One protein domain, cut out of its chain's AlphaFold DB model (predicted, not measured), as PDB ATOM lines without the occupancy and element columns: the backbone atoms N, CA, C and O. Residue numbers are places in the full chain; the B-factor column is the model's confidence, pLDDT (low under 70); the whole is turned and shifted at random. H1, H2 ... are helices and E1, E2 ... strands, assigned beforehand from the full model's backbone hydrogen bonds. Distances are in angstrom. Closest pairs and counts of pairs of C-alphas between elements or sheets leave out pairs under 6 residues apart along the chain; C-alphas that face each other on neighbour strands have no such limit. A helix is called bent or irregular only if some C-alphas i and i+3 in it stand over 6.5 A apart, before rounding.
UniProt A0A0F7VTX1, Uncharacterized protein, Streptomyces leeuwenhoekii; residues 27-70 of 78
ATOM      1  N   VAL A  27      22.239 -46.194 -14.381       93.81
ATOM      2  CA  VAL A  27      21.237 -46.130 -15.454       93.81
ATOM      3  C   VAL A  27      21.577 -45.014 -16.433       93.81
ATOM      4  O   VAL A  27      22.128 -43.981 -16.048       93.81
ATOM      5  N   VAL A  28      21.264 -45.233 -17.712       95.50
ATOM      6  CA  VAL A  28      21.395 -44.204 -18.747       95.50
ATOM      7  C   VAL A  28      20.110 -43.400 -18.796       95.50
ATOM      8  O   VAL A  28      19.071 -43.913 -19.209       95.50
ATOM      9  N   GLU A  29      20.197 -42.127 -18.450       94.06
ATOM     10  CA  GLU A  29      19.144 -41.157 -18.721       94.06
ATOM     11  C   GLU A  29      19.497 -40.367 -19.983       94.06
ATOM     12  O   GLU A  29      20.660 -40.045 -20.231       94.06
ATOM     13  N   ARG A  30      18.499 -40.063 -20.813       95.62
ATOM     14  CA  ARG A  30      18.685 -39.232 -22.005       95.62
ATOM     15  C   ARG A  30      17.930 -37.930 -21.827       95.62
ATOM     16  O   ARG A  30      16.704 -37.942 -21.772       95.62
ATOM     17  N   HIS A  31      18.657 -36.819 -21.803       93.75
ATOM     18  CA  HIS A  31      18.057 -35.490 -21.808       93.75
ATOM     19  C   HIS A  31      18.150 -34.892 -23.212       93.75
ATOM     20  O   HIS A  31      19.092 -35.158 -23.963       93.75
ATOM     21  N   LYS A  32      17.137 -34.120 -23.603       96.06
ATOM     22  CA  LYS A  32      17.090 -33.505 -24.929       96.06
ATOM     23  C   LYS A  32      17.670 -32.097 -24.856       96.06
ATOM     24  O   LYS A  32      17.114 -31.243 -24.173       96.06
ATOM     25  N   THR A  33      18.725 -31.849 -25.619       95.06
ATOM     26  CA  THR A  33      19.403 -30.553 -25.704       95.06
ATOM     27  C   THR A  33      19.465 -30.136 -27.163       95.06
ATOM     28  O   THR A  33      20.000 -30.866 -27.991       95.06
ATOM     29  N   MET A  34      18.884 -28.979 -27.501       95.62
ATOM     30  CA  MET A  34      18.910 -28.419 -28.866       95.62
ATOM     31  C   MET A  34      18.499 -29.412 -29.974       95.62
ATOM     32  O   MET A  34      19.093 -29.464 -31.043       95.62
ATOM     33  N   GLY A  35      17.486 -30.243 -29.717       95.75
ATOM     34  CA  GLY A  35      17.008 -31.237 -30.687       95.75
ATOM     35  C   GLY A  35      17.745 -32.583 -30.671       95.75
ATOM     36  O   GLY A  35      17.220 -33.540 -31.235       95.75
ATOM     37  N   VAL A  36      18.875 -32.702 -29.970       96.38
ATOM     38  CA  VAL A  36      19.662 -33.942 -29.846       96.38
ATOM     39  C   VAL A  36      19.423 -34.594 -28.481       96.38
ATOM     40  O   VAL A  36      19.279 -33.907 -27.473       96.38
ATOM     41  N   PHE A  37      19.370 -35.927 -28.426       96.69
ATOM     42  CA  PHE A  37      19.313 -36.674 -27.165       96.69
ATOM     43  C   PHE A  37      20.721 -37.002 -26.670       96.69
ATOM     44  O   PHE A  37      21.436 -37.778 -27.303       96.69
ATOM     45  N   VAL A  38      21.097 -36.447 -25.521       95.81
ATOM     46  CA  VAL A  38      22.406 -36.645 -24.894       95.81
ATOM     47  C   VAL A  38      22.280 -37.685 -23.775       95.81
ATOM     48  O   VAL A  38      21.444 -37.508 -22.883       95.81
ATOM     49  N   PRO A  39      23.071 -38.777 -23.790       96.25
ATOM     50  CA  PRO A  39      23.074 -39.754 -22.709       96.25
ATOM     51  C   PRO A  39      23.887 -39.258 -21.507       96.25
ATOM     52  O   PRO A  39      24.956 -38.669 -21.661       96.25
ATOM     53  N   SER A  40      23.406 -39.559 -20.305       94.81
ATOM     54  CA  SER A  40      24.113 -39.364 -19.042       94.81
ATOM     55  C   SER A  40      23.979 -40.618 -18.184       94.81
ATOM     56  O   SER A  40      22.907 -41.220 -18.127       94.81
ATOM     57  N   TRP A  41      25.064 -41.010 -17.520       94.44
ATOM     58  CA  TRP A  41      25.053 -42.099 -16.546       94.44
ATOM     59  C   TRP A  41      24.779 -41.536 -15.157       94.44
ATOM     60  O   TRP A  41      25.542 -40.705 -14.651       94.44
ATOM     61  N   ILE A  42      23.707 -42.007 -14.531       92.12
ATOM     62  CA  ILE A  42      23.282 -41.553 -13.208       92.12
ATOM     63  C   ILE A  42      23.057 -42.732 -12.262       92.12
ATOM     64  O   ILE A  42      22.980 -43.891 -12.676       92.12
ATOM     65  N   ALA A  43      22.938 -42.414 -10.972       94.00
ATOM     66  CA  ALA A  43      22.542 -43.384  -9.967       94.00
ATOM     67  C   ALA A  43      21.123 -43.884 -10.258       94.00
ATOM     68  O   ALA A  43      20.188 -43.092 -10.372       94.00
ATOM     69  N   GLY A  44      20.978 -45.200 -10.366       93.25
ATOM     70  CA  GLY A  44      19.697 -45.865 -10.522       93.25
ATOM     71  C   GLY A  44      18.840 -45.834  -9.253       93.25
ATOM     72  O   GLY A  44      19.283 -45.391  -8.185       93.25
ATOM     73  N   PRO A  45      17.590 -46.313  -9.359       94.06
ATOM     74  CA  PRO A  45      16.669 -46.393  -8.233       94.06
ATOM     75  C   PRO A  45      17.212 -47.285  -7.108       94.06
ATOM     76  O   PRO A  45      17.869 -48.300  -7.336       94.06
ATOM     77  N   CYS A  46      16.911 -46.917  -5.862       94.88
ATOM     78  CA  CYS A  46      17.312 -47.709  -4.708       94.88
ATOM     79  C   CYS A  46      16.317 -48.849  -4.477       94.88
ATOM     80  O   CYS A  46      15.146 -48.597  -4.211       94.88
ATOM     81  N   HIS A  47      16.792 -50.094  -4.487       91.69
ATOM     82  CA  HIS A  47      15.969 -51.279  -4.217       91.69
ATOM     83  C   HIS A  47      16.136 -51.834  -2.790       91.69
ATOM     84  O   HIS A  47      15.714 -52.949  -2.499       91.69
ATOM     85  N   ASN A  48      16.725 -51.063  -1.869       93.06
ATOM     86  CA  ASN A  48      16.768 -51.438  -0.458       93.06
ATOM     87  C   ASN A  48      15.439 -51.086   0.236       93.06
ATOM     88  O   ASN A  48      15.188 -49.898   0.442       93.06
ATOM     89  N   PRO A  49      14.640 -52.069   0.693       92.44
ATOM     90  CA  PRO A  49      13.324 -51.829   1.293       92.44
ATOM     91  C   PRO A  49      13.372 -51.071   2.626       92.44
ATOM     92  O   PRO A  49      12.350 -50.585   3.096       92.44
ATOM     93  N   ARG A  50      14.550 -50.960   3.254       94.69
ATOM     94  CA  ARG A  50      14.757 -50.170   4.479       94.69
ATOM     95  C   ARG A  50      15.165 -48.720   4.202       94.69
ATOM     96  O   ARG A  50      15.416 -47.970   5.140       94.69
ATOM     97  N   CYS A  51      15.309 -48.331   2.938       95.56
ATOM     98  CA  CYS A  51      15.703 -46.983   2.552       95.56
ATOM     99  C   CYS A  51      14.477 -46.074   2.424       95.56
ATOM    100  O   CYS A  51      13.468 -46.471   1.849       95.56
ATOM    101  N   ALA A  52      14.591 -44.817   2.859       93.81
ATOM    102  CA  ALA A  52      13.535 -43.820   2.665       93.81
ATOM    103  C   ALA A  52      13.275 -43.493   1.178       93.81
ATOM    104  O   ALA A  52      12.202 -43.021   0.826       93.81
ATOM    105  N   GLN A  53      14.254 -43.754   0.306       94.25
ATOM    106  CA  GLN A  53      14.165 -43.571  -1.149       94.25
ATOM    107  C   GLN A  53      13.927 -44.897  -1.891       94.25
ATOM    108  O   GLN A  53      14.311 -45.029  -3.052       94.25
ATOM    109  N   TYR A  54      13.381 -45.908  -1.210       94.69
ATOM    110  CA  TYR A  54      13.112 -47.204  -1.822       94.69
ATOM    111  C   TYR A  54      12.121 -47.079  -2.980       94.69
ATOM    112  O   TYR A  54      11.026 -46.540  -2.827       94.69
ATOM    113  N   VAL A  55      12.499 -47.639  -4.123       93.94
ATOM    114  CA  VAL A  55      11.641 -47.798  -5.289       93.94
ATOM    115  C   VAL A  55      11.381 -49.294  -5.482       93.94
ATOM    116  O   VAL A  55      12.333 -50.059  -5.678       93.94
ATOM    117  N   PRO A  56      10.114 -49.742  -5.445       89.38
ATOM    118  CA  PRO A  56       9.768 -51.126  -5.739       89.38
ATOM    119  C   PRO A  56      10.189 -51.522  -7.155       89.38
ATOM    120  O   PRO A  56      10.036 -50.751  -8.105       89.38
ATOM    121  N   THR A  57      10.690 -52.746  -7.312       87.12
ATOM    122  CA  THR A  57      10.965 -53.304  -8.637       87.12
ATOM    123  C   THR A  57       9.661 -53.419  -9.426       87.12
ATOM    124  O   THR A  57       8.678 -53.986  -8.946       87.12
ATOM    125  N   GLN A  58       9.649 -52.882 -10.645       85.19
ATOM    126  CA  GLN A  58       8.491 -52.971 -11.527       85.19
ATOM    127  C   GLN A  58       8.364 -54.399 -12.056       85.19
ATOM    128  O   GLN A  58       9.267 -54.919 -12.708       85.19
ATOM    129  N   VAL A  59       7.228 -55.029 -11.773       82.75
ATOM    130  CA  VAL A  59       6.894 -56.352 -12.304       82.75
ATOM    131  C   VAL A  59       6.104 -56.154 -13.598       82.75
ATOM    132  O   VAL A  59       5.099 -55.438 -13.580       82.75
ATOM    133  N   PRO A  60       6.511 -56.751 -14.730       86.75
ATOM    134  CA  PRO A  60       5.771 -56.592 -15.973       86.75
ATOM    135  C   PRO A  60       4.367 -57.200 -15.858       86.75
ATOM    136  O   PRO A  60       4.175 -58.267 -15.270       86.75
ATOM    137  N   ILE A  61       3.380 -56.547 -16.482       85.12
ATOM    138  CA  ILE A  61       1.964 -56.964 -16.459       85.12
ATOM    139  C   ILE A  61       1.786 -58.398 -16.976       85.12
ATOM    140  O   ILE A  61       0.931 -59.131 -16.483       85.12
ATOM    141  N   SER A  62       2.612 -58.834 -17.932       87.75
ATOM    142  CA  SER A  62       2.617 -60.217 -18.424       87.75
ATOM    143  C   SER A  62       2.861 -61.232 -17.304       87.75
ATOM    144  O   SER A  62       2.178 -62.256 -17.253       87.75
ATOM    145  N   SER A  63       3.762 -60.921 -16.365       86.12
ATOM    146  CA  SER A  63       4.025 -61.761 -15.197       86.12
ATOM    147  C   SER A  63       2.784 -61.851 -14.316       86.12
ATOM    148  O   SER A  63       2.379 -62.951 -13.948       86.12
ATOM    149  N   VAL A  64       2.122 -60.722 -14.051       85.69
ATOM    150  CA  VAL A  64       0.885 -60.678 -13.254       85.69
ATOM    151  C   VAL A  64      -0.227 -61.493 -13.917       85.69
ATOM    152  O   VAL A  64      -0.874 -62.301 -13.254       85.69
ATOM    153  N   ARG A  65      -0.414 -61.354 -15.237       83.12
ATOM    154  CA  ARG A  65      -1.403 -62.127 -16.011       83.12
ATOM    155  C   ARG A  65      -1.136 -63.625 -15.940       83.12
ATOM    156  O   ARG A  65      -2.078 -64.402 -15.822       83.12
ATOM    157  N   SER A  66       0.135 -64.022 -15.987       79.19
ATOM    158  CA  SER A  66       0.513 -65.427 -15.861       79.19
ATOM    159  C   SER A  66       0.187 -65.978 -14.473       79.19
ATOM    160  O   SER A  66      -0.393 -67.056 -14.383       79.19
ATOM    161  N   THR A  67       0.464 -65.230 -13.402       82.62
ATOM    162  CA  THR A  67       0.117 -65.623 -12.030       82.62
ATOM    163  C   THR A  67      -1.394 -65.699 -11.836       82.62
ATOM    164  O   THR A  67      -1.891 -66.683 -11.304       82.62
ATOM    165  N   LEU A  68      -2.143 -64.703 -12.319       83.69
ATOM    166  CA  LEU A  68      -3.605 -64.695 -12.231       83.69
ATOM    167  C   LEU A  68      -4.226 -65.892 -12.953       83.69
ATOM    168  O   LEU A  68      -5.103 -66.542 -12.393       83.69
ATOM    169  N   TRP A  69      -3.747 -66.216 -14.159       78.38
ATOM    170  CA  TRP A  69      -4.220 -67.396 -14.875       78.38
ATOM    171  C   TRP A  69      -3.865 -68.671 -14.103       78.38
ATOM    172  O   TRP A  69      -4.759 -69.456 -13.807       78.38
ATOM    173  N   LYS A  70      -2.606 -68.841 -13.683       77.69
ATOM    174  CA  LYS A  70      -2.173 -70.010 -12.897       77.69
ATOM    175  C   LYS A  70      -3.054 -70.235 -11.662       77.69
ATOM    176  O   LYS A  70      -3.490 -71.361 -11.426       77.69
TER     177      LYS A  70
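This is residues 27 to 70 of the 78 residues of an uncharacterized protein of Streptomyces leeuwenhoekii (UniProt A0A0F7VTX1). An antiparallel hairpin of two strands, E1 and E2, makes one end of an extended model, and a single helix, H1, sticks out at the other end. Between them runs a long link, residues 44 to 60, which folds back in a small loop around residues 48 to 55 before it leads away to the helix. The printed part has 44 residues, with two named strands and one named helix in the order E1, E2, H1; the sheet has the order E1 - E2, and the class is mixed, helices and strands. The whole is extended, with a radius of gyration of the C-alphas of 16.4 A, and its flat outline spans 49 by 28 by 11 A.

Strands E1, residues 27 to 33, and E2, residues 36 to 43, are antiparallel neighbours and form a hairpin, with 147 degrees between their N-to-C directions. A tight link of 2 residues joins them. Among the C-alphas that face each other are those of Arg 30 and Pro 39, 4.5 A apart, and those of Val 27 and Ile 42, 5.5 A apart. N 29 and O 40 are within hydrogen-bond range at 2.9 A, and so are N 38 and O 31 at 2.8 A. Helix H1, residues 61 to 70, follows E2 after a long link of 17 residues. E1 and H1 are apart. In H1 each O i to N i+4 pair is within hydrogen-bond range. Residues 58 to 70, of which 61 to 70 belong to H1, stand free.

E2 runs from Val 36 to Ala 43, 8 residues, and measures 22.2 A from first to last C-alpha. E1 runs from Val 27, whose C-alpha is at (21.237, -46.130, -15.454), to Thr 33, and measures 18.7 A. H1 has 10 residues and measures 14.1 A, from C-alpha 61 at (1.964, -56.964, -16.459) to C-alpha 70 at (-2.173, -70.010, -12.897). H1 is not bent.

The two C-alphas farthest apart are those of Met 34 and Lys 70, at 49.3 A. The first and last printed C-alphas, of Val 27 and Lys 70, are 33.5 A apart. Without the stretch that stands free, the body has 31 residues and spans 40 by 14 by 11 A. The long link, residues 44 to 60, has no named element, and its C-alphas lie 7 to 18 A from the mean of all C-alphas. The printed part has no cut. Its mean pLDDT is 91.0, with 95 for E1, 95 for E2 and 83 for H1, and no printed residue is under 70.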